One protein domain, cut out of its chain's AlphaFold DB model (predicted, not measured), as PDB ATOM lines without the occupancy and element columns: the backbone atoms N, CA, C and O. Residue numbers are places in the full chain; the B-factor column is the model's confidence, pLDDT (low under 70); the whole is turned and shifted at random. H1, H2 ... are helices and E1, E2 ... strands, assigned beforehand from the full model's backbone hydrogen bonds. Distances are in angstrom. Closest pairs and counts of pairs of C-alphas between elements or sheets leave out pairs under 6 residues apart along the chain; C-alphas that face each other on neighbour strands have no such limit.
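AT A GLANCE: This is residues 53 to 95 and 161 to 320 of the 338 residues of an uncharacterized protein of Rhizoclosmatium globosum (UniProt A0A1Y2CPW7). A twisted sheet of four strands has two helices, H1 and H2, over one face; H3 extends beyond one end of the sheet, and H4 sticks out as a free arm with residues 299 to 305 and 307 to 320. The 203 printed residues include, in order, H1 H2 E1 E2 H3 E3 E4 H4, a mixed class. The antiparallel sheet runs E1 E2 E3 E4. The whole is only just compact, close to loose, with a radius of gyration of the C-alphas of 19.4 A and spans of 63 by 47 by 38 A.

HOW THE PARTS SIT: E1, residues 185 to 199, bends by 65 degrees at residue 188 and forms a hairpin with E2, residues 236 to 248; N 191 and O 243 are within hydrogen-bond range at 2.8 A. E2 neighbours E3, residues 267 to 277, N 240 and O 273 being 2.8 A apart. E3 and E4, residues 284 to 293, form a hairpin, N 272 and O 291 being 2.9 A apart. Two layers, helices on one face of a sheet, are made by H1, residues 54 to 73, over E2 and E3 at a height over the sheet of 8.6 A, and H2, residues 167 to 184, over E4 at 8.9 A and only just not over E1, where 2 of its C-alphas fall. H1, with residues 71 to 72 alone, touches H2 at a steep tilt of 48 degrees; the closest C-alphas, of Thr 71 and Ala 175, are 6.9 A apart. H3, residues 249 to 258, only grazes the sheet with residues 249 to 252. H2 and H3 only just touch, only at their ends, with 3 pairs of C-alphas within 8 A, the closest of Tyr 184 and Arg 249 at 5.8 A. H4, residues 300 to 320, is not on the sheet. Every O i to N i+4 pair is within hydrogen-bond range in H2, H3 and H4, and 14 of 16 in H1.

IN THESE COORDINATES: H1 begins at C-alpha 54 (148.722, 134.295, 165.191). E1 measures 36.1 A, E2 36.3 A and E3 31.6 A. H4, 30.3 A, ends at C-alpha 320 (136.476, 175.600, 170.469).

THE WHOLE: Residues 96 to 160 are not printed; C-alphas 95 and 161 are 30.9 A apart. The link E1 to E2 is long; its residues 218 to 219 pair antiparallel with residues 291 to 292 of E4. The pLDDT is under 70 in 61 residues, among them 53 to 95.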
ATOM      1  N   PRO A  53     144.547 134.823 164.782       51.94
ATOM      2  CA  PRO A  53     145.327 136.064 164.625       51.94
ATOM      3  C   PRO A  53     146.856 135.850 164.647       51.94
ATOM      4  O   PRO A  53     147.632 136.715 164.253       51.94
ATOM      5  N   TRP A  54     147.313 134.664 165.053       45.56
ATOM      6  CA  TRP A  54     148.722 134.295 165.191       45.56
ATOM      7  C   TRP A  54     149.503 134.254 163.870       45.56
ATOM      8  O   TRP A  54     150.656 134.679 163.835       45.56
ATOM      9  N   ALA A  55     148.881 133.844 162.757       52.91
ATOM     10  CA  ALA A  55     149.543 133.833 161.444       52.91
ATOM     11  C   ALA A  55     149.882 135.249 160.932       52.91
ATOM     12  O   ALA A  55     150.730 135.418 160.057       52.91
ATOM     13  N   GLN A  56     149.238 136.280 161.482       54.66
ATOM     14  CA  GLN A  56     149.484 137.676 161.124       54.66
ATOM     15  C   GLN A  56     150.643 138.288 161.917       54.66
ATOM     16  O   GLN A  56     151.233 139.259 161.459       54.66
ATOM     17  N   ILE A  57     151.012 137.717 163.070       52.72
ATOM     18  CA  ILE A  57     152.118 138.217 163.897       52.72
ATOM     19  C   ILE A  57     153.465 137.892 163.253       52.72
ATOM     20  O   ILE A  57     154.291 138.791 163.140       52.72
ATOM     21  N   GLY A  58     153.647 136.660 162.757       60.50
ATOM     22  CA  GLY A  58     154.836 136.285 161.980       60.50
ATOM     23  C   GLY A  58     155.017 137.189 160.757       60.50
ATOM     24  O   GLY A  58     156.091 137.745 160.543       60.50
ATOM     25  N   LYS A  59     153.919 137.468 160.042       61.69
ATOM     26  CA  LYS A  59     153.898 138.442 158.939       61.69
ATOM     27  C   LYS A  59     154.193 139.868 159.401       61.69
ATOM     28  O   LYS A  59     154.885 140.596 158.708       61.69
ATOM     29  N   GLY A  60     153.697 140.287 160.564       57.75
ATOM     30  CA  GLY A  60     153.970 141.609 161.130       57.75
ATOM     31  C   GLY A  60     155.443 141.786 161.500       57.75
ATOM     32  O   GLY A  60     156.033 142.823 161.201       57.75
ATOM     33  N   THR A  61     156.061 140.759 162.090       58.16
ATOM     34  CA  THR A  61     157.503 140.741 162.352       58.16
ATOM     35  C   THR A  61     158.309 140.687 161.066       58.16
ATOM     36  O   THR A  61     159.285 141.414 160.979       58.16
ATOM     37  N   GLU A  62     157.884 139.934 160.049       64.44
ATOM     38  CA  GLU A  62     158.517 139.926 158.724       64.44
ATOM     39  C   GLU A  62     158.395 141.279 158.020       64.44
ATOM     40  O   GLU A  62     159.360 141.741 157.430       64.44
ATOM     41  N   VAL A  63     157.249 141.959 158.111       63.19
ATOM     42  CA  VAL A  63     157.055 143.304 157.547       63.19
ATOM     43  C   VAL A  63     157.936 144.311 158.266       63.19
ATOM     44  O   VAL A  63     158.583 145.118 157.612       63.19
ATOM     45  N   ILE A  64     158.021 144.250 159.597       62.97
ATOM     46  CA  ILE A  64     158.939 145.102 160.358       62.97
ATOM     47  C   ILE A  64     160.389 144.743 160.035       62.97
ATOM     48  O   ILE A  64     161.196 145.640 159.850       62.97
ATOM     49  N   GLN A  65     160.735 143.466 159.898       61.88
ATOM     50  CA  GLN A  65     162.064 143.025 159.476       61.88
ATOM     51  C   GLN A  65     162.380 143.458 158.049       61.88
ATOM     52  O   GLN A  65     163.518 143.803 157.772       61.88
ATOM     53  N   GLN A  66     161.411 143.467 157.141       63.19
ATOM     54  CA  GLN A  66     161.598 143.880 155.759       63.19
ATOM     55  C   GLN A  66     161.698 145.400 155.670       63.19
ATOM     56  O   GLN A  66     162.608 145.906 155.022       63.19
ATOM     57  N   ASP A  67     160.815 146.139 156.338       58.78
ATOM     58  CA  ASP A  67     160.822 147.599 156.332       58.78
ATOM     59  C   ASP A  67     162.017 148.143 157.129       58.78
ATOM     60  O   ASP A  67     162.686 149.057 156.648       58.78
ATOM     61  N   LEU A  68     162.365 147.562 158.283       57.03
ATOM     62  CA  LEU A  68     163.589 147.917 159.003       57.03
ATOM     63  C   LEU A  68     164.819 147.405 158.248       57.03
ATOM     64  O   LEU A  68     165.681 148.198 157.913       57.03
ATOM     65  N   GLY A  69     164.876 146.126 157.883       51.91
ATOM     66  CA  GLY A  69     165.956 145.471 157.126       51.91
ATOM     67  C   GLY A  69     166.367 146.217 155.858       51.91
ATOM     68  O   GLY A  69     167.519 146.624 155.694       51.91
ATOM     69  N   SER A  70     165.408 146.440 154.960       52.19
ATOM     70  CA  SER A  70     165.674 147.085 153.670       52.19
ATOM     71  C   SER A  70     165.939 148.588 153.798       52.19
ATOM     72  O   SER A  70     166.800 149.111 153.091       52.19
ATOM     73  N   THR A  71     165.275 149.286 154.729       51.69
ATOM     74  CA  THR A  71     165.398 150.752 154.860       51.69
ATOM     75  C   THR A  71     166.552 151.177 155.781       51.69
ATOM     76  O   THR A  71     167.176 152.214 155.545       51.69
ATOM     77  N   PHE A  72     166.889 150.396 156.815       48.94
ATOM     78  CA  PHE A  72     167.956 150.693 157.787       48.94
ATOM     79  C   PHE A  72     169.280 149.967 157.537       48.94
ATOM     80  O   PHE A  72     170.307 150.458 158.004       48.94
ATOM     81  N   PHE A  73     169.310 148.860 156.791       50.09
ATOM     82  CA  PHE A  73     170.511 148.014 156.770       50.09
ATOM     83  C   PHE A  73     171.057 147.736 155.361       50.09
ATOM     84  O   PHE A  73     172.271 147.683 155.199       50.09
ATOM     85  N   GLN A  74     170.221 147.681 154.316       48.56
ATOM     86  CA  GLN A  74     170.652 147.274 152.963       48.56
ATOM     87  C   GLN A  74     170.906 148.412 151.959       48.56
ATOM     88  O   GLN A  74     170.752 148.223 150.752       48.56
ATOM     89  N   LEU A  75     171.350 149.591 152.401       45.78
ATOM     90  CA  LEU A  75     171.782 150.628 151.454       45.78
ATOM     91  C   LEU A  75     173.222 150.361 150.981       45.78
ATOM     92  O   LEU A  75     174.128 151.151 151.218       45.78
ATOM     93  N   HIS A  76     173.433 149.242 150.281       44.22
ATOM     94  CA  HIS A  76     174.637 149.004 149.480       44.22
ATOM     95  C   HIS A  76     174.560 149.847 148.196       44.22
ATOM     96  O   HIS A  76     174.404 149.345 147.086       44.22
ATOM     97  N   GLY A  77     174.613 151.167 148.362       42.88
ATOM     98  CA  GLY A  77     174.831 152.119 147.281       42.88
ATOM     99  C   GLY A  77     176.318 152.443 147.172       42.88
ATOM    100  O   GLY A  77     177.015 152.507 148.181       42.88
ATOM    101  N   ARG A  78     176.790 152.680 145.947       42.25
ATOM    102  CA  ARG A  78     178.177 152.910 145.481       42.25
ATOM    103  C   ARG A  78     178.955 154.076 146.149       42.25
ATOM    104  O   ARG A  78     179.950 154.524 145.595       42.25
ATOM    105  N   GLY A  79     178.509 154.573 147.308       47.84
ATOM    106  CA  GLY A  79     179.034 155.731 148.043       47.84
ATOM    107  C   GLY A  79     179.377 155.483 149.522       47.84
ATOM    108  O   GLY A  79     179.500 156.445 150.268       47.84
ATOM    109  N   GLY A  80     179.530 154.229 149.966       40.00
ATOM    110  CA  GLY A  80     180.248 153.916 151.215       40.00
ATOM    111  C   GLY A  80     179.521 154.178 152.541       40.00
ATOM    112  O   GLY A  80     180.159 154.125 153.590       40.00
ATOM    113  N   PHE A  81     178.208 154.419 152.547       41.16
ATOM    114  CA  PHE A  81     177.447 154.469 153.800       41.16
ATOM    115  C   PHE A  81     177.190 153.048 154.307       41.16
ATOM    116  O   PHE A  81     176.229 152.391 153.906       41.16
ATOM    117  N   ILE A  82     178.078 152.571 155.178       46.16
ATOM    118  CA  ILE A  82     177.921 151.319 155.920       46.16
ATOM    119  C   ILE A  82     176.601 151.409 156.707       46.16
ATOM    120  O   ILE A  82     176.321 152.411 157.372       46.16
ATOM    121  N   GLY A  83     175.730 150.406 156.543       48.66
ATOM    122  CA  GLY A  83     174.510 150.278 157.341       48.66
ATOM    123  C   GLY A  83     174.822 150.163 158.830       48.66
ATOM    124  O   GLY A  83     175.977 149.971 159.182       48.66
ATOM    125  N   LEU A  84     173.817 150.294 159.707       44.91
ATOM    126  CA  LEU A  84     174.025 149.997 161.132       44.91
ATOM    127  C   LEU A  84     174.652 148.593 161.212       44.91
ATOM    128  O   LEU A  84     174.073 147.627 160.711       44.91
ATOM    129  N   SER A  85     175.892 148.530 161.688       41.62
ATOM    130  CA  SER A  85     176.867 147.485 161.346       41.62
ATOM    131  C   SER A  85     176.676 146.196 162.148       41.62
ATOM    132  O   SER A  85     177.272 145.171 161.815       41.62
ATOM    133  N   ASN A  86     175.811 146.216 163.165       38.72
ATOM    134  CA  ASN A  86     175.635 145.110 164.091       38.72
ATOM    135  C   ASN A  86     174.165 144.667 164.180       38.72
ATOM    136  O   ASN A  86     173.304 145.360 164.715       38.72
ATOM    137  N   LEU A  87     173.881 143.486 163.625       42.94
ATOM    138  CA  LEU A  87     172.597 142.785 163.694       42.94
ATOM    139  C   LEU A  87     172.593 141.774 164.858       42.94
ATOM    140  O   LEU A  87     172.189 140.623 164.687       42.94
ATOM    141  N   SER A  88     172.978 142.181 166.070       35.03
ATOM    142  CA  SER A  88     172.773 141.349 167.271       35.03
ATOM    143  C   SER A  88     171.298 141.223 167.691       35.03
ATOM    144  O   SER A  88     170.990 140.535 168.661       35.03
ATOM    145  N   ILE A  89     170.359 141.693 166.849       36.97
ATOM    146  CA  ILE A  89     168.965 141.198 166.789       36.97
ATOM    147  C   ILE A  89     168.914 139.650 166.749       36.97
ATOM    148  O   ILE A  89     167.879 139.054 167.018       36.97
ATOM    149  N   TYR A  90     170.033 138.975 166.480       41.78
ATOM    150  CA  TYR A  90     170.191 137.535 166.635       41.78
ATOM    151  C   TYR A  90     171.199 137.155 167.728       41.78
ATOM    152  O   TYR A  90     172.166 136.441 167.465       41.78
ATOM    153  N   HIS A  91     170.952 137.520 168.989       31.86
ATOM    154  CA  HIS A  91     171.378 136.609 170.051       31.86
ATOM    155  C   HIS A  91     170.570 135.313 169.875       31.86
ATOM    156  O   HIS A  91     169.340 135.358 169.796       31.86
ATOM    157  N   LYS A  92     171.216 134.138 169.868       31.73
ATOM    158  CA  LYS A  92     170.543 132.811 169.847       31.73
ATOM    159  C   LYS A  92     169.548 132.596 171.008       31.73
ATOM    160  O   LYS A  92     168.917 131.549 171.087       31.73
ATOM    161  N   GLN A  93     169.422 133.575 171.906       29.53
ATOM    162  CA  GLN A  93     168.533 133.598 173.060       29.53
ATOM    163  C   GLN A  93     167.529 134.765 173.027       29.53
ATOM    164  O   GLN A  93     167.039 135.145 174.088       29.53
ATOM    165  N   ILE A  94     167.158 135.325 171.863       32.69
ATOM    166  CA  ILE A  94     165.837 135.974 171.789       32.69
ATOM    167  C   ILE A  94     164.797 134.860 171.906       32.69
ATOM    168  O   ILE A  94     164.255 134.348 170.929       32.69
ATOM    169  N   THR A  95     164.534 134.450 173.143       30.17
ATOM    170  CA  THR A  95     163.311 133.755 173.487       30.17
ATOM    171  C   THR A  95     162.197 134.752 173.238       30.17
ATOM    172  O   THR A  95     161.973 135.670 174.033       30.17
ATOM    173  N   GLY A 161     153.032 163.450 169.241       55.50
ATOM    174  CA  GLY A 161     153.190 162.481 168.142       55.50
ATOM    175  C   GLY A 161     153.205 163.133 166.752       55.50
ATOM    176  O   GLY A 161     152.442 164.070 166.507       55.50
ATOM    177  N   TYR A 162     154.026 162.616 165.835       62.78
ATOM    178  CA  TYR A 162     153.906 162.889 164.399       62.78
ATOM    179  C   TYR A 162     153.052 161.788 163.774       62.78
ATOM    180  O   TYR A 162     153.401 160.613 163.864       62.78
ATOM    181  N   LEU A 163     151.930 162.157 163.157       63.78
ATOM    182  CA  LEU A 163     151.123 161.213 162.391       63.78
ATOM    183  C   LEU A 163     151.631 161.210 160.951       63.78
ATOM    184  O   LEU A 163     151.328 162.118 160.179       63.78
ATOM    185  N   LEU A 164     152.404 160.189 160.594       69.25
ATOM    186  CA  LEU A 164     152.759 159.928 159.206       69.25
ATOM    187  C   LEU A 164     151.764 158.933 158.623       69.25
ATOM    188  O   LEU A 164     151.731 157.771 159.018       69.25
ATOM    189  N   LYS A 165     150.936 159.403 157.689       73.31
ATOM    190  CA  LYS A 165     150.050 158.547 156.897       73.31
ATOM    191  C   LYS A 165     150.732 158.194 155.578       73.31
ATOM    192  O   LYS A 165     151.195 159.077 154.864       73.31
ATOM    193  N   GLY A 166     150.728 156.907 155.247       73.62
ATOM    194  CA  GLY A 166     151.225 156.388 153.976       73.62
ATOM    195  C   GLY A 166     152.665 155.875 154.033       73.62
ATOM    196  O   GLY A 166     153.539 156.458 154.675       73.62
ATOM    197  N   ARG A 167     152.905 154.776 153.307       75.81
ATOM    198  CA  ARG A 167     154.188 154.058 153.282       75.81
ATOM    199  C   ARG A 167     155.347 154.947 152.835       75.81
ATOM    200  O   ARG A 167     156.371 154.975 153.497       75.81
ATOM    201  N   ILE A 168     155.168 155.711 151.756       80.12
ATOM    202  CA  ILE A 168     156.231 156.557 151.185       80.12
ATOM    203  C   ILE A 168     156.676 157.631 152.183       80.12
ATOM    204  O   ILE A 168     157.870 157.807 152.402       80.12
ATOM    205  N   ALA A 169     155.723 158.319 152.818       80.12
ATOM    206  CA  ALA A 169     156.024 159.349 153.807       80.12
ATOM    207  C   ALA A 169     156.742 158.754 155.027       80.12
ATOM    208  O   ALA A 169     157.717 159.329 155.506       80.12
ATOM    209  N   TYR A 170     156.300 157.578 155.486       78.19
ATOM    210  CA  TYR A 170     156.960 156.844 156.560       78.19
ATOM    211  C   TYR A 170     158.398 156.454 156.196       78.19
ATOM    212  O   TYR A 170     159.319 156.783 156.938       78.19
ATOM    213  N   THR A 171     158.616 155.832 155.033       80.12
ATOM    214  CA  THR A 171     159.951 155.439 154.557       80.12
ATOM    215  C   THR A 171     160.875 156.649 154.412       80.12
ATOM    216  O   THR A 171     162.015 156.600 154.867       80.12
ATOM    217  N   ALA A 172     160.386 157.757 153.845       84.38
ATOM    218  CA  ALA A 172     161.160 158.991 153.716       84.38
ATOM    219  C   ALA A 172     161.531 159.579 155.086       84.38
ATOM    220  O   ALA A 172     162.678 159.946 155.315       84.38
ATOM    221  N   PHE A 173     160.585 159.620 156.026       82.25
ATOM    222  CA  PHE A 173     160.833 160.096 157.385       82.25
ATOM    223  C   PHE A 173     161.863 159.242 158.124       82.25
ATOM    224  O   PHE A 173     162.780 159.777 158.744       82.25
ATOM    225  N   VAL A 174     161.744 157.921 158.015       81.69
ATOM    226  CA  VAL A 174     162.697 156.967 158.581       81.69
ATOM    227  C   VAL A 174     164.093 157.162 157.980       81.69
ATOM    228  O   VAL A 174     165.069 157.249 158.726       81.69
ATOM    229  N   ALA A 175     164.196 157.308 156.656       82.62
ATOM    230  CA  ALA A 175     165.462 157.586 155.980       82.62
ATOM    231  C   ALA A 175     166.081 158.920 156.437       82.62
ATOM    232  O   ALA A 175     167.282 158.981 156.701       82.62
ATOM    233  N   CYS A 176     165.266 159.965 156.613       88.69
ATOM    234  CA  CYS A 176     165.710 161.249 157.155       88.69
ATOM    235  C   CYS A 176     166.228 161.120 158.592       88.69
ATOM    236  O   CYS A 176     167.311 161.620 158.888       88.69
ATOM    237  N   ILE A 177     165.504 160.429 159.484       84.94
ATOM    238  CA  ILE A 177     165.973 160.180 160.858       84.94
ATOM    239  C   ILE A 177     167.307 159.447 160.831       84.94
ATOM    240  O   ILE A 177     168.236 159.840 161.530       84.94
ATOM    241  N   ARG A 178     167.425 158.409 160.003       83.19
ATOM    242  CA  ARG A 178     168.660 157.642 159.874       83.19
ATOM    243  C   ARG A 178     169.825 158.518 159.426       83.19
ATOM    244  O   ARG A 178     170.895 158.451 160.022       83.19
ATOM    245  N   PHE A 179     169.619 159.350 158.409       86.94
ATOM    246  CA  PHE A 179     170.637 160.285 157.943       86.94
ATOM    247  C   PHE A 179     171.057 161.258 159.053       86.94
ATOM    248  O   PHE A 179     172.248 161.447 159.282       86.94
ATOM    249  N   LEU A 180     170.100 161.802 159.809       89.12
ATOM    250  CA  LEU A 180     170.386 162.674 160.950       89.12
ATOM    251  C   LEU A 180     171.162 161.950 162.062       89.12
ATOM    252  O   LEU A 180     172.088 162.529 162.627       89.12
ATOM    253  N   LEU A 181     170.831 160.689 162.355       88.88
ATOM    254  CA  LEU A 181     171.567 159.876 163.326       88.88
ATOM    255  C   LEU A 181     172.996 159.597 162.856       88.88
ATOM    256  O   LEU A 181     173.912 159.755 163.652       88.88
ATOM    257  N   LEU A 182     173.208 159.266 161.578       89.19
ATOM    258  CA  LEU A 182     174.545 159.059 161.002       89.19
ATOM    259  C   LEU A 182     175.379 160.346 160.960       89.19
ATOM    260  O   LEU A 182     176.603 160.294 161.085       89.19
ATOM    261  N   LEU A 183     174.734 161.500 160.782       91.31
ATOM    262  CA  LEU A 183     175.395 162.800 160.864       91.31
ATOM    263  C   LEU A 183     175.784 163.167 162.298       91.31
ATOM    264  O   LEU A 183     176.797 163.832 162.494       91.31
ATOM    265  N   TYR A 184     174.986 162.782 163.294       93.25
ATOM    266  CA  TYR A 184     175.209 163.185 164.683       93.25
ATOM    267  C   TYR A 184     176.077 162.199 165.472       93.25
ATOM    268  O   TYR A 184     176.927 162.623 166.259       93.25
ATOM    269  N   TYR A 185     175.875 160.901 165.263       94.56
ATOM    270  CA  TYR A 185     176.591 159.813 165.917       94.56
ATOM    271  C   TYR A 185     177.625 159.199 164.972       94.56
ATOM    272  O   TYR A 185     177.462 159.179 163.751       94.56
ATOM    273  N   ASP A 186     178.710 158.731 165.562       93.75
ATOM    274  CA  ASP A 186     179.672 157.831 164.952       93.75
ATOM    275  C   ASP A 186     179.332 156.404 165.381       93.75
ATOM    276  O   ASP A 186     178.958 156.192 166.539       93.75
ATOM    277  N   ASP A 187     179.410 155.483 164.422       90.81
ATOM    278  CA  ASP A 187     179.019 154.071 164.546       90.81
ATOM    279  C   ASP A 187     177.701 153.845 165.320       90.81
ATOM    280  O   ASP A 187     177.682 153.187 166.361       90.81
ATOM    281  N   PRO A 188     176.575 154.446 164.880       92.31
ATOM    282  CA  PRO A 188     175.297 154.175 165.517       92.31
ATOM    283  C   PRO A 188     174.926 152.694 165.363       92.31
ATOM    284  O   PRO A 188     175.041 152.119 164.280       92.31
ATOM    285  N   SER A 189     174.400 152.105 166.430       91.12
ATOM    286  CA  SER A 189     173.864 150.749 166.493       91.12
ATOM    287  C   SER A 189     172.470 150.786 167.111       91.12
ATOM    288  O   SER A 189     172.218 151.542 168.046       91.12
ATOM    289  N   LEU A 190     171.541 149.999 166.568       90.38
ATOM    290  CA  LEU A 190     170.188 149.848 167.102       90.38
ATOM    291  C   LEU A 190     169.877 148.359 167.237       90.38
ATOM    292  O   LEU A 190     169.737 147.651 166.241       90.38
ATOM    293  N   GLU A 191     169.716 147.913 168.471       88.69
ATOM    294  CA  GLU A 191     169.438 146.537 168.847       88.69
ATOM    295  C   GLU A 191     168.006 146.399 169.375       88.69
ATOM    296  O   GLU A 191     167.512 147.240 170.127       88.69
ATOM    297  N   ILE A 192     167.317 145.323 168.991       89.69
ATOM    298  CA  ILE A 192     166.010 144.972 169.556       89.69
ATOM    299  C   ILE A 192     166.241 143.994 170.706       89.69
ATOM    300  O   ILE A 192     166.554 142.831 170.476       89.69
ATOM    301  N   ILE A 193     166.046 144.464 171.937       90.00
ATOM    302  CA  ILE A 193     166.248 143.664 173.152       90.00
ATOM    303  C   ILE A 193     165.117 142.645 173.321       90.00
ATOM    304  O   ILE A 193     165.340 141.495 173.691       90.00
ATOM    305  N   ARG A 194     163.865 143.074 173.103       89.50
ATOM    306  CA  ARG A 194     162.684 142.239 173.358       89.50
ATOM    307  C   ARG A 194     161.539 142.604 172.431       89.50
ATOM    308  O   ARG A 194     161.228 143.777 172.257       89.50
ATOM    309  N   ALA A 195     160.846 141.596 171.918       90.50
ATOM    310  CA  ALA A 195     159.614 141.757 171.159       90.50
ATOM    311  C   ALA A 195     158.494 140.955 171.822       90.50
ATOM    312  O   ALA A 195     158.702 139.811 172.220       90.50
ATOM    313  N   ARG A 196     157.310 141.551 171.965       90.12
ATOM    314  CA  ARG A 196     156.146 140.864 172.533       90.12
ATOM    315  C   ARG A 196     154.848 141.378 171.946       90.12
ATOM    316  O   ARG A 196     154.668 142.581 171.763       90.12
ATOM    317  N   THR A 197     153.930 140.465 171.683       90.31
ATOM    318  CA  THR A 197     152.594 140.803 171.203       90.31
ATOM    319  C   THR A 197     151.610 140.889 172.349       90.31
ATOM    320  O   THR A 197     151.617 140.058 173.251       90.31
ATOM    321  N   VAL A 198     150.758 141.904 172.304       90.81
ATOM    322  CA  VAL A 198     149.717 142.159 173.293       90.81
ATOM    323  C   VAL A 198     148.403 142.345 172.547       90.81
ATOM    324  O   VAL A 198     148.310 143.174 171.639       90.81
ATOM    325  N   THR A 199     147.382 141.583 172.924       88.62
ATOM    326  CA  THR A 199     146.009 141.778 172.449       88.62
ATOM    327  C   THR A 199     145.253 142.678 173.427       88.62
ATOM    328  O   THR A 199     145.467 142.633 174.639       88.62
ATOM    329  N   GLY A 200     144.405 143.562 172.901       86.62
ATOM    330  CA  GLY A 200     143.570 144.440 173.721       86.62
ATOM    331  C   GLY A 200     144.294 145.658 174.319       86.62
ATOM    332  O   GLY A 200     145.080 146.359 173.662       86.62
ATOM    333  N   ARG A 201     143.947 146.015 175.563       84.81
ATOM    334  CA  ARG A 201     144.469 147.215 176.240       84.81
ATOM    335  C   ARG A 201     145.866 146.944 176.794       84.81
ATOM    336  O   ARG A 201     146.076 145.982 177.518       84.81
ATOM    337  N   LEU A 202     146.803 147.842 176.483       84.88
ATOM    338  CA  LEU A 202     148.185 147.737 176.945       84.88
ATOM    339  C   LEU A 202     148.208 147.953 178.465       84.88
ATOM    340  O   LEU A 202     147.859 149.045 178.921       84.88
ATOM    341  N   LYS A 203     148.597 146.958 179.258       86.12
ATOM    342  CA  LYS A 203     148.722 147.122 180.712       86.12
ATOM    343  C   LYS A 203     150.003 147.892 181.043       86.12
ATOM    344  O   LYS A 203     150.841 148.143 180.179       86.12
ATOM    345  N   LYS A 204     150.153 148.337 182.290       82.56
ATOM    346  CA  LYS A 204     151.404 148.967 182.741       82.56
ATOM    347  C   LYS A 204     152.534 147.936 182.820       82.56
ATOM    348  O   LYS A 204     153.602 148.193 182.287       82.56
ATOM    349  N   THR A 205     152.213 146.729 183.286       83.25
ATOM    350  CA  THR A 205     153.086 145.542 183.265       83.25
ATOM    351  C   THR A 205     153.562 145.181 181.859       83.25
ATOM    352  O   THR A 205     154.560 144.486 181.686       83.25
ATOM    353  N   ASP A 206     152.856 145.665 180.830       81.62
ATOM    354  CA  ASP A 206     153.262 145.474 179.447       81.62
ATOM    355  C   ASP A 206     154.377 146.417 178.973       81.62
ATOM    356  O   ASP A 206     154.953 146.259 177.898       81.62
ATOM    357  N   LEU A 207     154.669 147.422 179.779       80.81
ATOM    358  CA  LEU A 207     155.692 148.429 179.549       80.81
ATOM    359  C   LEU A 207     156.691 148.496 180.696       80.81
ATOM    360  O   LEU A 207     157.564 149.365 180.681       80.81
ATOM    361  N   ASP A 208     156.490 147.688 181.737       70.44
ATOM    362  CA  ASP A 208     157.332 147.708 182.918       70.44
ATOM    363  C   ASP A 208     158.627 146.979 182.582       70.44
ATOM    364  O   ASP A 208     158.807 145.778 182.756       70.44
ATOM    365  N   ASP A 209     159.518 147.778 182.023       64.62
ATOM    366  CA  ASP A 209     160.940 147.645 182.206       64.62
ATOM    367  C   ASP A 209     161.221 147.943 183.684       64.62
ATOM    368  O   ASP A 209     160.852 149.006 184.196       64.62
ATOM    369  N   GLU A 210     161.868 147.014 184.382       68.06
ATOM    370  CA  GLU A 210     162.496 147.291 185.672       68.06
ATOM    371  C   GLU A 210     163.665 148.263 185.447       68.06
ATOM    372  O   GLU A 210     164.832 147.885 185.449       68.06
ATOM    373  N   TYR A 211     163.363 149.534 185.175       66.06
ATOM    374  CA  TYR A 211     164.388 150.565 185.205       66.06
ATOM    375  C   TYR A 211     164.801 150.780 186.663       66.06
ATOM    376  O   TYR A 211     163.933 150.865 187.544       66.06
ATOM    377  N   PRO A 212     166.107 150.921 186.943       71.62
ATOM    378  CA  PRO A 212     166.541 151.362 188.254       71.62
ATOM    379  C   PRO A 212     165.866 152.700 188.576       71.62
ATOM    380  O   PRO A 212     165.780 153.589 187.728       71.62
ATOM    381  N   LYS A 213     165.374 152.850 189.814       72.81
ATOM    382  CA  LYS A 213     164.603 154.029 190.265       72.81
ATOM    383  C   LYS A 213     165.336 155.368 190.066       72.81
ATOM    384  O   LYS A 213     164.702 156.415 190.149       72.81
ATOM    385  N   SER A 214     166.647 155.345 189.833       76.06
ATOM    386  CA  SER A 214     167.493 156.519 189.615       76.06
ATOM    387  C   SER A 214     167.463 157.067 188.185       76.06
ATOM    388  O   SER A 214     167.898 158.200 187.975       76.06
ATOM    389  N   THR A 215     166.964 156.319 187.195       74.06
ATOM    390  CA  THR A 215     167.055 156.746 185.794       74.06
ATOM    391  C   THR A 215     165.865 157.617 185.396       74.06
ATOM    392  O   THR A 215     164.703 157.252 185.577       74.06
ATOM    393  N   THR A 216     166.146 158.784 184.814       77.38
ATOM    394  CA  THR A 216     165.125 159.691 184.279       77.38
ATOM    395  C   THR A 216     164.562 159.148 182.966       77.38
ATOM    396  O   THR A 216     165.014 159.475 181.864       77.38
ATOM    397  N   VAL A 217     163.544 158.301 183.090       74.31
ATOM    398  CA  VAL A 217     162.810 157.741 181.955       74.31
ATOM    399  C   VAL A 217     161.797 158.765 181.458       74.31
ATOM    400  O   VAL A 217     160.885 159.167 182.185       74.31
ATOM    401  N   TRP A 218     161.913 159.159 180.195       76.56
ATOM    402  CA  TRP A 218     160.827 159.857 179.532       76.56
ATOM    403  C   TRP A 218     159.714 158.842 179.286       76.56
ATOM    404  O   TRP A 218     159.908 157.875 178.550       76.56
ATOM    405  N   ARG A 219     158.556 159.039 179.914       76.75
ATOM    406  CA  ARG A 219     157.358 158.226 179.688       76.75
ATOM    407  C   ARG A 219     156.240 159.150 179.252       76.75
ATOM    408  O   ARG A 219     155.947 160.143 179.919       76.75
ATOM    409  N   ARG A 220     155.606 158.828 178.130       72.88
ATOM    410  CA  ARG A 220     154.434 159.574 177.690       72.88
ATOM    411  C   ARG A 220     153.288 159.325 178.667       72.88
ATOM    412  O   ARG A 220     152.866 158.188 178.863       72.88
ATOM    413  N   GLU A 221     152.782 160.393 179.272       69.62
ATOM    414  CA  GLU A 221     151.605 160.319 180.129       69.62
ATOM    415  C   GLU A 221     150.392 159.906 179.280       69.62
ATOM    416  O   GLU A 221     150.035 160.573 178.300       69.62
ATOM    417  N   ARG A 222     149.788 158.760 179.611       66.69
ATOM    418  CA  ARG A 222     148.595 158.261 178.925       66.69
ATOM    419  C   ARG A 222     147.391 159.073 179.375       66.69
ATOM    420  O   ARG A 222     146.718 158.710 180.331       66.69
ATOM    421  N   LYS A 223     147.105 160.161 178.668       60.41
ATOM    422  CA  LYS A 223     145.822 160.857 178.823       60.41
ATOM    423  C   LYS A 223     144.687 160.187 178.036       60.41
ATOM    424  O   LYS A 223     143.524 160.418 178.336       60.41
ATOM    425  N   ASP A 224     145.038 159.298 177.104       51.88
ATOM    426  CA  ASP A 224     144.132 158.787 176.070       51.88
ATOM    427  C   ASP A 224     143.793 157.298 176.243       51.88
ATOM    428  O   ASP A 224     143.590 156.588 175.257       51.88
ATOM    429  N   ASP A 225     143.677 156.798 177.475       58.12
ATOM    430  CA  ASP A 225     142.951 155.541 177.705       58.12
ATOM    431  C   ASP A 225     141.434 155.779 177.542       58.12
ATOM    432  O   ASP A 225     140.624 155.464 178.414       58.12
ATOM    433  N   VAL A 226     141.052 156.371 176.406       61.84
ATOM    434  CA  VAL A 226     139.670 156.475 175.961       61.84
ATOM    435  C   VAL A 226     139.161 155.039 175.865       61.84
ATOM    436  O   VAL A 226     139.780 154.231 175.158       61.84
ATOM    437  N   PRO A 227     138.089 154.681 176.595       62.28
ATOM    438  CA  PRO A 227     137.493 153.360 176.503       62.28
ATOM    439  C   PRO A 227     137.239 153.044 175.033       62.28
ATOM    440  O   PRO A 227     136.531 153.779 174.345       62.28
ATOM    441  N   ILE A 228     137.871 151.986 174.525       65.31
ATOM    442  CA  ILE A 228     137.589 151.518 173.170       65.31
ATOM    443  C   ILE A 228     136.108 151.123 173.181       65.31
ATOM    444  O   ILE A 228     135.723 150.334 174.048       65.31
ATOM    445  N   PRO A 229     135.269 151.675 172.285       69.88
ATOM    446  CA  PRO A 229     133.857 151.334 172.262       69.88
ATOM    447  C   PRO A 229     133.712 149.820 172.098       69.88
ATOM    448  O   PRO A 229     134.328 149.212 171.215       69.88
ATOM    449  N   VAL A 230     132.935 149.226 173.004       69.38
ATOM    450  CA  VAL A 230     132.669 147.788 173.074       69.38
ATOM    451  C   VAL A 230     132.122 147.342 171.716       69.38
ATOM    452  O   VAL A 230     131.077 147.821 171.287       69.38
ATOM    453  N   GLY A 231     132.863 146.486 171.008       73.88
ATOM    454  CA  GLY A 231     132.493 145.989 169.675       73.88
ATOM    455  C   GLY A 231     133.508 146.271 168.562       73.88
ATOM    456  O   GLY A 231     133.423 145.649 167.504       73.88
ATOM    457  N   LYS A 232     134.509 147.139 168.775       72.06
ATOM    458  CA  LYS A 232     135.653 147.220 167.847       72.06
ATOM    459  C   LYS A 232     136.617 146.064 168.118       72.06
ATOM    460  O   LYS A 232     137.026 145.868 169.259       72.06
ATOM    461  N   GLN A 233     136.955 145.311 167.066       72.44
ATOM    462  CA  GLN A 233     137.924 144.212 167.123       72.44
ATOM    463  C   GLN A 233     139.190 144.652 167.865       72.44
ATOM    464  O   GLN A 233     139.692 145.760 167.660       72.44
ATOM    465  N   GLU A 234     139.689 143.787 168.748       75.75
ATOM    466  CA  GLU A 234     140.904 144.062 169.501       75.75
ATOM    467  C   GLU A 234     142.083 144.198 168.538       75.75
ATOM    468  O   GLU A 234     142.511 143.235 167.905       75.75
ATOM    469  N   ASN A 235     142.622 145.412 168.424       82.88
ATOM    470  CA  ASN A 235     143.823 145.625 167.632       82.88
ATOM    471  C   ASN A 235     144.993 144.881 168.282       82.88
ATOM    472  O   ASN A 235     145.295 145.092 169.463       82.88
ATOM    473  N   VAL A 236     145.673 144.050 167.494       88.00
ATOM    474  CA  VAL A 236     146.924 143.405 167.898       88.00
ATOM    475  C   VAL A 236     147.998 144.481 168.017       88.00
ATOM    476  O   VAL A 236     148.143 145.338 167.140       88.00
ATOM    477  N   LYS A 237     148.757 144.457 169.111       91.31
ATOM    478  CA  LYS A 237     149.866 145.381 169.349       91.31
ATOM    479  C   LYS A 237     151.171 144.614 169.457       91.31
ATOM    480  O   LYS A 237     151.222 143.578 170.110       91.31
ATOM    481  N   LEU A 238     152.234 145.144 168.868       91.75
ATOM    482  CA  LEU A 238     153.597 144.668 169.076       91.75
ATOM    483  C   LEU A 238     154.352 145.712 169.888       91.75
ATOM    484  O   LEU A 238     154.479 146.864 169.477       91.75
ATOM    485  N   VAL A 239     154.838 145.294 171.046       92.81
ATOM    486  CA  VAL A 239     155.692 146.088 171.919       92.81
ATOM    487  C   VAL A 239     157.128 145.644 171.673       92.81
ATOM    488  O   VAL A 239     157.467 144.483 171.908       92.81
ATOM    489  N   LEU A 240     157.953 146.557 171.170       93.19
ATOM    490  CA  LEU A 240     159.371 146.338 170.903       93.19
ATOM    491  C   LEU A 240     160.202 147.168 171.871       93.19
ATOM    492  O   LEU A 240     160.154 148.395 171.828       93.19
ATOM    493  N   ARG A 241     160.990 146.503 172.711       92.25
ATOM    494  CA  ARG A 241     162.052 147.133 173.487       92.25
ATOM    495  C   ARG A 241     163.320 147.163 172.650       92.25
ATOM    496  O   ARG A 241     163.707 146.145 172.078       92.25
ATOM    497  N   TRP A 242     163.958 148.318 172.603       94.06
ATOM    498  CA  TRP A 242     165.151 148.558 171.807       94.06
ATOM    499  C   TRP A 242     166.224 149.270 172.627       94.06
ATOM    500  O   TRP A 242     165.916 149.934 173.618       94.06
ATOM    501  N   MET A 243     167.469 149.132 172.185       93.81
ATOM    502  CA  MET A 243     168.644 149.843 172.669       93.81
ATOM    503  C   MET A 243     169.366 150.459 171.476       93.81
ATOM    504  O   MET A 243     169.600 149.804 170.470       93.81
ATOM    505  N   PHE A 244     169.685 151.735 171.572       94.19
ATOM    506  CA  PHE A 244     170.491 152.478 170.629       94.19
ATOM    507  C   PHE A 244     171.802 152.838 171.307       94.19
ATOM    508  O   PHE A 244     171.804 153.465 172.365       94.19
ATOM    509  N   GLU A 245     172.907 152.485 170.677       95.12
ATOM    510  CA  GLU A 245     174.243 152.863 171.102       95.12
ATOM    511  C   GLU A 245     174.867 153.730 170.014       95.12
ATOM    512  O   GLU A 245     174.753 153.441 168.828       95.12
ATOM    513  N   GLY A 246     175.512 154.827 170.392       94.31
ATOM    514  CA  GLY A 246     176.260 155.626 169.434       94.31
ATOM    515  C   GLY A 246     177.122 156.665 170.119       94.31
ATOM    516  O   GLY A 246     176.751 157.224 171.153       94.31
ATOM    517  N   THR A 247     178.270 156.983 169.526       95.31
ATOM    518  CA  THR A 247     179.171 158.001 170.077       95.31
ATOM    519  C   THR A 247     178.919 159.339 169.387       95.31
ATOM    520  O   THR A 247     179.169 159.457 168.192       95.31
ATOM    521  N   PRO A 248     178.428 160.387 170.077       94.94
ATOM    522  CA  PRO A 248     178.218 161.679 169.436       94.94
ATOM    523  C   PRO A 248     179.508 162.215 168.800       94.94
ATOM    524  O   PRO A 248     180.534 162.339 169.473       94.94
ATOM    525  N   ARG A 249     179.459 162.612 167.525       93.25
ATOM    526  CA  ARG A 249     180.649 163.050 166.772       93.25
ATOM    527  C   ARG A 249     181.361 164.241 167.405       93.25
ATOM    528  O   ARG A 249     182.583 164.333 167.346       93.25
ATOM    529  N   HIS A 250     180.624 165.135 168.062       91.69
ATOM    530  CA  HIS A 250     181.235 166.250 168.783       91.69
ATOM    531  C   HIS A 250     182.109 165.767 169.953       91.69
ATOM    532  O   HIS A 250     183.175 166.332 170.165       91.69
ATOM    533  N   LYS A 251     181.732 164.690 170.666       92.69
ATOM    534  CA  LYS A 251     182.578 164.101 171.719       92.69
ATOM    535  C   LYS A 251     183.877 163.545 171.146       92.69
ATOM    536  O   LYS A 251     184.916 163.705 171.774       92.69
ATOM    537  N   LEU A 252     183.837 162.949 169.953       92.25
ATOM    538  CA  LEU A 252     185.046 162.484 169.265       92.25
ATOM    539  C   LEU A 252     185.961 163.642 168.875       92.25
ATOM    540  O   LEU A 252     187.172 163.538 169.039       92.25
ATOM    541  N   LEU A 253     185.399 164.753 168.389       91.75
ATOM    542  CA  LEU A 253     186.177 165.959 168.095       91.75
ATOM    543  C   LEU A 253     186.835 166.518 169.363       91.75
ATOM    544  O   LEU A 253     188.033 166.784 169.354       91.75
ATOM    545  N   TYR A 254     186.090 166.627 170.467       92.25
ATOM    546  CA  TYR A 254     186.644 167.084 171.745       92.25
ATOM    547  C   TYR A 254     187.703 166.132 172.304       92.25
ATOM    548  O   TYR A 254     188.748 166.599 172.746       92.25
ATOM    549  N   ALA A 255     187.479 164.816 172.249       92.75
ATOM    550  CA  ALA A 255     188.458 163.824 172.685       92.75
ATOM    551  C   ALA A 255     189.754 163.935 171.872       92.75
ATOM    552  O   ALA A 255     190.832 164.020 172.449       92.75
ATOM    553  N   LYS A 256     189.657 164.062 170.541       92.50
ATOM    554  CA  LYS A 256     190.824 164.247 169.662       92.50
ATOM    555  C   LYS A 256     191.624 165.513 169.977       92.50
ATOM    556  O   LYS A 256     192.840 165.496 169.822       92.50
ATOM    557  N   LEU A 257     190.958 166.594 170.385       94.00
ATOM    558  CA  LEU A 257     191.606 167.878 170.669       94.00
ATOM    559  C   LEU A 257     192.177 167.969 172.089       94.00
ATOM    560  O   LEU A 257     193.244 168.543 172.267       94.00
ATOM    561  N   LEU A 258     191.466 167.446 173.091       95.38
ATOM    562  CA  LEU A 258     191.789 167.670 174.503       95.38
ATOM    563  C   LEU A 258     192.441 166.463 175.182       95.38
ATOM    564  O   LEU A 258     193.284 166.660 176.045       95.38
ATOM    565  N   ASN A 259     192.061 165.234 174.820       93.19
ATOM    566  CA  ASN A 259     192.522 164.001 175.471       93.19
ATOM    567  C   ASN A 259     192.584 162.838 174.461       93.19
ATOM    568  O   ASN A 259     191.739 161.940 174.501       93.19
ATOM    569  N   PRO A 260     193.575 162.822 173.549       88.88
ATOM    570  CA  PRO A 260     193.610 161.880 172.426       88.88
ATOM    571  C   PRO A 260     193.793 160.413 172.843       88.88
ATOM    572  O   PRO A 260     193.548 159.520 172.037       88.88
ATOM    573  N   LEU A 261     194.217 160.157 174.085       93.56
ATOM    574  CA  LEU A 261     194.412 158.810 174.628       93.56
ATOM    575  C   LEU A 261     193.120 158.180 175.168       93.56
ATOM    576  O   LEU A 261     193.084 156.972 175.391       93.56
ATOM    577  N   THR A 262     192.060 158.968 175.366       92.25
ATOM    578  CA  THR A 262     190.818 158.490 175.979       92.25
ATOM    579  C   THR A 262     189.712 158.428 174.935       92.25
ATOM    580  O   THR A 262     189.243 159.459 174.449       92.25
ATOM    581  N   SER A 263     189.252 157.217 174.608       91.62
ATOM    582  CA  SER A 263     188.051 157.055 173.784       91.62
ATOM    583  C   SER A 263     186.833 157.572 174.556       91.62
ATOM    584  O   SER A 263     186.632 157.171 175.707       91.62
ATOM    585  N   PRO A 264     186.009 158.461 173.975       94.19
ATOM    586  CA  PRO A 264     184.800 158.916 174.641       94.19
ATOM    587  C   PRO A 264     183.828 157.749 174.833       94.19
ATOM    588  O   PRO A 264     183.685 156.893 173.963       94.19
ATOM    589  N   GLN A 265     183.135 157.740 175.971       93.75
ATOM    590  CA  GLN A 265     182.113 156.737 176.251       93.75
ATOM    591  C   GLN A 265     180.916 156.906 175.292       93.75
ATOM    592  O   GLN A 265     180.435 158.044 175.123       93.75
ATOM    593  N   PRO A 266     180.411 155.808 174.694       94.75
ATOM    594  CA  PRO A 266     179.230 155.849 173.846       94.75
ATOM    595  C   PRO A 266     178.003 156.290 174.647       94.75
ATOM    596  O   PRO A 266     177.892 156.083 175.857       94.75
ATOM    597  N   SER A 267     177.075 156.949 173.963       94.12
ATOM    598  CA  SER A 267     175.770 157.278 174.521       94.12
ATOM    599  C   SER A 267     174.819 156.118 174.249       94.12
ATOM    600  O   SER A 267     174.612 155.748 173.097       94.12
ATOM    601  N   ILE A 268     174.240 155.571 175.317       94.62
ATOM    602  CA  ILE A 268     173.292 154.457 175.260       94.62
ATOM    603  C   ILE A 268     171.897 154.996 175.563       94.62
ATOM    604  O   ILE A 268     171.715 155.751 176.521       94.62
ATOM    605  N   TYR A 269     170.928 154.607 174.742       93.50
ATOM    606  CA  TYR A 269     169.518 154.921 174.903       93.50
ATOM    607  C   TYR A 269     168.698 153.648 174.783       93.50
ATOM    608  O   TYR A 269     168.792 152.940 173.797       93.50
ATOM    609  N   GLU A 270     167.831 153.386 175.737       92.69
ATOM    610  CA  GLU A 270     166.826 152.342 175.677       92.69
ATOM    611  C   GLU A 270     165.454 152.959 175.448       92.69
ATOM    612  O   GLU A 270     165.189 154.102 175.826       92.69
ATOM    613  N   GLY A 271     164.545 152.201 174.855       91.88
ATOM    614  CA  GLY A 271     163.172 152.645 174.725       91.88
ATOM    615  C   GLY A 271     162.216 151.547 174.315       91.88
ATOM    616  O   GLY A 271     162.589 150.391 174.115       91.88
ATOM    617  N   VAL A 272     160.947 151.935 174.197       92.50
ATOM    618  CA  VAL A 272     159.861 151.030 173.826       92.50
ATOM    619  C   VAL A 272     159.057 151.621 172.678       92.50
ATOM    620  O   VAL A 272     158.413 152.665 172.818       92.50
ATOM    621  N   PHE A 273     159.066 150.936 171.538       93.12
ATOM    622  CA  PHE A 273     158.129 151.172 170.449       93.12
ATOM    623  C   PHE A 273     156.871 150.330 170.642       93.12
ATOM    624  O   PHE A 273     156.925 149.173 171.055       93.12
ATOM    625  N   VAL A 274     155.724 150.904 170.301       92.12
ATOM    626  CA  VAL A 274     154.445 150.201 170.251       92.12
ATOM    627  C   VAL A 274     153.874 150.365 168.851       92.12
ATOM    628  O   VAL A 274     153.560 151.475 168.413       92.12
ATOM    629  N   TYR A 275     153.729 149.245 168.159       90.69
ATOM    630  CA  TYR A 275     153.056 149.146 166.873       90.69
ATOM    631  C   TYR A 275     151.646 148.625 167.110       90.69
ATOM    632  O   TYR A 275     151.451 147.677 167.864       90.69
ATOM    633  N   THR A 276     150.651 149.254 166.498       89.19
ATOM    634  CA  THR A 276     149.263 148.781 166.496       89.19
ATOM    635  C   THR A 276     148.900 148.378 165.080       89.19
ATOM    636  O   THR A 276     149.046 149.189 164.162       89.19
ATOM    637  N   PHE A 277     148.428 147.146 164.922       86.88
ATOM    638  CA  PHE A 277     148.051 146.582 163.636       86.88
ATOM    639  C   PHE A 277     146.538 146.565 163.454       86.88
ATOM    640  O   PHE A 277     145.780 146.424 164.415       86.88
ATOM    641  N   GLU A 278     146.116 146.686 162.202       84.69
ATOM    642  CA  GLU A 278     144.739 146.466 161.784       84.69
ATOM    643  C   GLU A 278     144.410 144.973 161.806       84.69
ATOM    644  O   GLU A 278     145.100 144.182 161.160       84.69
ATOM    645  N   GLY A 279     143.350 144.598 162.530       80.44
ATOM    646  CA  GLY A 279     143.053 143.204 162.883       80.44
ATOM    647  C   GLY A 279     143.049 142.217 161.713       80.44
ATOM    648  O   GLY A 279     143.590 141.126 161.838       80.44
ATOM    649  N   GLN A 280     142.490 142.568 160.553       79.56
ATOM    650  CA  GLN A 280     142.426 141.630 159.421       79.56
ATOM    651  C   GLN A 280     143.566 141.791 158.415       79.56
ATOM    652  O   GLN A 280     144.020 140.804 157.838       79.56
ATOM    653  N   GLN A 281     144.031 143.020 158.197       80.00
ATOM    654  CA  GLN A 281     144.977 143.321 157.121       80.00
ATOM    655  C   GLN A 281     146.438 143.221 157.569       80.00
ATOM    656  O   GLN A 281     147.330 143.146 156.730       80.00
ATOM    657  N   GLY A 282     146.698 143.234 158.883       78.12
ATOM    658  CA  GLY A 282     148.059 143.260 159.420       78.12
ATOM    659  C   GLY A 282     148.815 144.549 159.081       78.12
ATOM    660  O   GLY A 282     150.040 144.579 159.154       78.12
ATOM    661  N   LEU A 283     148.110 145.617 158.695       79.56
ATOM    662  CA  LEU A 283     148.718 146.910 158.392       79.56
ATOM    663  C   LEU A 283     149.022 147.670 159.679       79.56
ATOM    664  O   LEU A 283     148.209 147.689 160.602       79.56
ATOM    665  N   VAL A 284     150.171 148.344 159.735       82.69
ATOM    666  CA  VAL A 284     150.515 149.227 160.856       82.69
ATOM    667  C   VAL A 284     149.638 150.478 160.787       82.69
ATOM    668  O   VAL A 284     149.844 151.346 159.942       82.69
ATOM    669  N   ILE A 285     148.674 150.592 161.701       83.94
ATOM    670  CA  ILE A 285     147.821 151.784 161.836       83.94
ATOM    671  C   ILE A 285     148.555 152.868 162.627       83.94
ATOM    672  O   ILE A 285     148.411 154.062 162.359       83.94
ATOM    673  N   ASN A 286     149.319 152.460 163.643       83.19
ATOM    674  CA  ASN A 286     149.979 153.383 164.554       83.19
ATOM    675  C   ASN A 286     151.349 152.845 164.963       83.19
ATOM    676  O   ASN A 286     151.454 151.714 165.431       83.19
ATOM    677  N   HIS A 287     152.373 153.677 164.826       86.12
ATOM    678  CA  HIS A 287     153.697 153.450 165.382       86.12
ATOM    679  C   HIS A 287     153.996 154.592 166.348       86.12
ATOM    680  O   HIS A 287     153.965 155.764 165.965       86.12
ATOM    681  N   ARG A 288     154.273 154.254 167.607       85.94
ATOM    682  CA  ARG A 288     154.560 155.247 168.641       85.94
ATOM    683  C   ARG A 288     155.743 154.839 169.506       85.94
ATOM    684  O   ARG A 288     155.920 153.663 169.807       85.94
ATOM    685  N   LEU A 289     156.491 155.837 169.958       88.31
ATOM    686  CA  LEU A 289     157.468 155.705 171.032       88.31
ATOM    687  C   LEU A 289     156.764 155.947 172.374       88.31
ATOM    688  O   LEU A 289     156.212 157.027 172.594       88.31
ATOM    689  N   GLU A 290     156.758 154.943 173.246       89.38
ATOM    690  CA  GLU A 290     156.081 154.998 174.546       89.38
ATOM    691  C   GLU A 290     157.006 155.525 175.654       89.38
ATOM    692  O   GLU A 290     156.602 156.374 176.455       89.38
ATOM    693  N   SER A 291     158.248 155.039 175.677       89.44
ATOM    694  CA  SER A 291     159.279 155.446 176.633       89.44
ATOM    695  C   SER A 291     160.667 155.481 176.003       89.44
ATOM    696  O   SER A 291     160.935 154.761 175.041       89.44
ATOM    697  N   MET A 292     161.536 156.329 176.557       89.56
ATOM    698  CA  MET A 292     162.959 156.404 176.218       89.56
ATOM    699  C   MET A 292     163.787 156.797 177.449       89.56
ATOM    700  O   MET A 292     163.373 157.654 178.232       89.56
ATOM    701  N   SER A 293     164.951 156.177 177.616       89.50
ATOM    702  CA  SER A 293     165.858 156.318 178.753       89.50
ATOM    703  C   SER A 293     167.323 156.273 178.290       89.50
ATOM    704  O   SER A 293     167.673 155.338 177.591       89.50
ATOM    705  N   PRO A 294     168.206 157.213 178.662       89.75
ATOM    706  CA  PRO A 294     167.884 158.436 179.371       89.75
ATOM    707  C   PRO A 294     167.001 159.331 178.502       89.75
ATOM    708  O   PRO A 294     166.945 159.203 177.276       89.75
ATOM    709  N   THR A 295     166.306 160.266 179.143       84.12
ATOM    710  CA  THR A 295     165.573 161.300 178.409       84.12
ATOM    711  C   THR A 295     166.549 162.030 177.481       84.12
ATOM    712  O   THR A 295     167.563 162.545 177.970       84.12
ATOM    713  N   PRO A 296     166.288 162.089 176.161       76.88
ATOM    714  CA  PRO A 296     167.192 162.763 175.249       76.88
ATOM    715  C   PRO A 296     167.336 164.215 175.685       76.88
ATOM    716  O   PRO A 296     166.363 164.861 176.089       76.88
ATOM    717  N   TRP A 297     168.559 164.735 175.619       74.19
ATOM    718  CA  TRP A 297     168.780 166.141 175.909       74.19
ATOM    719  C   TRP A 297     168.070 166.962 174.837       74.19
ATOM    720  O   TRP A 297     168.522 167.054 173.698       74.19
ATOM    721  N   VAL A 298     166.919 167.524 175.194       71.12
ATOM    722  CA  VAL A 298     166.209 168.480 174.354       71.12
ATOM    723  C   VAL A 298     166.821 169.846 174.659       71.12
ATOM    724  O   VAL A 298     166.656 170.332 175.784       71.12
ATOM    725  N   PRO A 299     167.520 170.485 173.702       74.12
ATOM    726  CA  PRO A 299     168.053 171.824 173.913       74.12
ATOM    727  C   PRO A 299     166.942 172.759 174.408       74.12
ATOM    728  O   PRO A 299     165.798 172.662 173.953       74.12
ATOM    729  N   LYS A 300     167.257 173.709 175.301       73.50
ATOM    730  CA  LYS A 300     166.265 174.666 175.842       73.50
ATOM    731  C   LYS A 300     165.463 175.377 174.740       73.50
ATOM    732  O   LYS A 300     164.273 175.620 174.911       73.50
ATOM    733  N   VAL A 301     166.092 175.645 173.595       62.28
ATOM    734  CA  VAL A 301     165.453 176.248 172.412       62.28
ATOM    735  C   VAL A 301     164.365 175.340 171.824       62.28
ATOM    736  O   VAL A 301     163.261 175.799 171.533       62.28
ATOM    737  N   CYS A 302     164.629 174.037 171.711       72.62
ATOM    738  CA  CYS A 302     163.631 173.064 171.271       72.62
ATOM    739  C   CYS A 302     162.498 172.931 172.296       72.62
ATOM    740  O   CYS A 302     161.336 172.848 171.905       72.62
ATOM    741  N   ARG A 303     162.813 172.981 173.598       73.88
ATOM    742  CA  ARG A 303     161.801 172.978 174.665       73.88
ATOM    743  C   ARG A 303     160.874 174.189 174.559       73.88
ATOM    744  O   ARG A 303     159.665 174.009 174.534       73.88
ATOM    745  N   TRP A 304     161.426 175.389 174.371       77.06
ATOM    746  CA  TRP A 304     160.640 176.604 174.132       77.06
ATOM    747  C   TRP A 304     159.713 176.474 172.916       77.06
ATOM    748  O   TRP A 304     158.538 176.837 172.986       77.06
ATOM    749  N   TRP A 305     160.207 175.913 171.809       72.25
ATOM    750  CA  TRP A 305     159.394 175.701 170.610       72.25
ATOM    751  C   TRP A 305     158.261 174.687 170.842       72.25
ATOM    752  O   TRP A 305     157.125 174.912 170.412       72.25
ATOM    753  N   LEU A 306     158.546 173.595 171.559       74.62
ATOM    754  CA  LEU A 306     157.548 172.597 171.950       74.62
ATOM    755  C   LEU A 306     156.486 173.197 172.879       74.62
ATOM    756  O   LEU A 306     155.293 173.001 172.641       74.62
ATOM    757  N   ASP A 307     156.900 173.979 173.875       79.31
ATOM    758  CA  ASP A 307     156.007 174.664 174.812       79.31
ATOM    759  C   ASP A 307     155.110 175.669 174.080       79.31
ATOM    760  O   ASP A 307     153.902 175.725 174.320       79.31
ATOM    761  N   ARG A 308     155.662 176.417 173.116       77.31
ATOM    762  CA  ARG A 308     154.895 177.350 172.280       77.31
ATOM    763  C   ARG A 308     153.836 176.626 171.447       77.31
ATOM    764  O   ARG A 308     152.693 177.077 171.399       77.31
ATOM    765  N   LYS A 309     154.173 175.483 170.839       75.25
ATOM    766  CA  LYS A 309     153.189 174.647 170.126       75.25
ATOM    767  C   LYS A 309     152.123 174.071 171.057       75.25
ATOM    768  O   LYS A 309     150.962 173.989 170.663       75.25
ATOM    769  N   ALA A 310     152.497 173.664 172.269       76.12
ATOM    770  CA  ALA A 310     151.553 173.143 173.251       76.12
ATOM    771  C   ALA A 310     150.546 174.216 173.698       76.12
ATOM    772  O   ALA A 310     149.354 173.918 173.765       76.12
ATOM    773  N   LYS A 311     151.010 175.453 173.925       85.50
ATOM    774  CA  LYS A 311     150.158 176.607 174.254       85.50
ATOM    775  C   LYS A 311     149.212 176.978 173.113       85.50
ATOM    776  O   LYS A 311     148.025 177.139 173.357       85.50
ATOM    777  N   ALA A 312     149.704 177.024 171.871       79.81
ATOM    778  CA  ALA A 312     148.860 177.314 170.708       79.81
ATOM    779  C   ALA A 312     147.697 176.314 170.574       79.81
ATOM    780  O   ALA A 312     146.568 176.705 170.314       79.81
ATOM    781  N   ARG A 313     147.944 175.020 170.836       76.94
ATOM    782  CA  ARG A 313     146.885 173.996 170.833       76.94
ATOM    783  C   ARG A 313     145.883 174.157 171.976       76.94
ATOM    784  O   ARG A 313     144.710 173.873 171.773       76.94
ATOM    785  N   GLN A 314     146.335 174.569 173.163       83.75
ATOM    786  CA  GLN A 314     145.432 174.846 174.287       83.75
ATOM    787  C   GLN A 314     144.501 176.011 173.965       83.75
ATOM    788  O   GLN A 314     143.310 175.888 174.195       83.75
ATOM    789  N   GLN A 315     145.021 177.079 173.353       84.75
ATOM    790  CA  GLN A 315     144.209 178.221 172.931       84.75
ATOM    791  C   GLN A 315     143.148 177.820 171.904       84.75
ATOM    792  O   GLN A 315     141.983 178.145 172.088       84.75
ATOM    793  N   THR A 316     143.509 177.037 170.881       82.00
ATOM    794  CA  THR A 316     142.529 176.537 169.899       82.00
ATOM    795  C   THR A 316     141.462 175.647 170.544       82.00
ATOM    796  O   THR A 316     140.301 175.696 170.148       82.00
ATOM    797  N   GLN A 317     141.834 174.834 171.538       83.00
ATOM    798  CA  GLN A 317     140.875 174.006 172.268       83.00
ATOM    799  C   GLN A 317     139.947 174.867 173.137       83.00
ATOM    800  O   GLN A 317     138.740 174.684 173.085       83.00
ATOM    801  N   GLU A 318     140.489 175.841 173.870       85.56
ATOM    802  CA  GLU A 318     139.706 176.780 174.682       85.56
ATOM    803  C   GLU A 318     138.766 177.641 173.828       85.56
ATOM    804  O   GLU A 318     137.638 177.891 174.237       85.56
ATOM    805  N   GLU A 319     139.187 178.072 172.635       83.81
ATOM    806  CA  GLU A 319     138.322 178.766 171.672       83.81
ATOM    807  C   GLU A 319     137.203 177.861 171.154       83.81
ATOM    808  O   GLU A 319     136.065 178.311 171.043       83.81
ATOM    809  N   ARG A 320     137.490 176.581 170.885       79.69
ATOM    810  CA  ARG A 320     136.476 175.600 170.469       79.69
ATOM    811  C   ARG A 320     135.474 175.315 171.590       79.69
ATOM    812  O   ARG A 320     134.280 175.227 171.322       79.69
TER     813      ARG A 320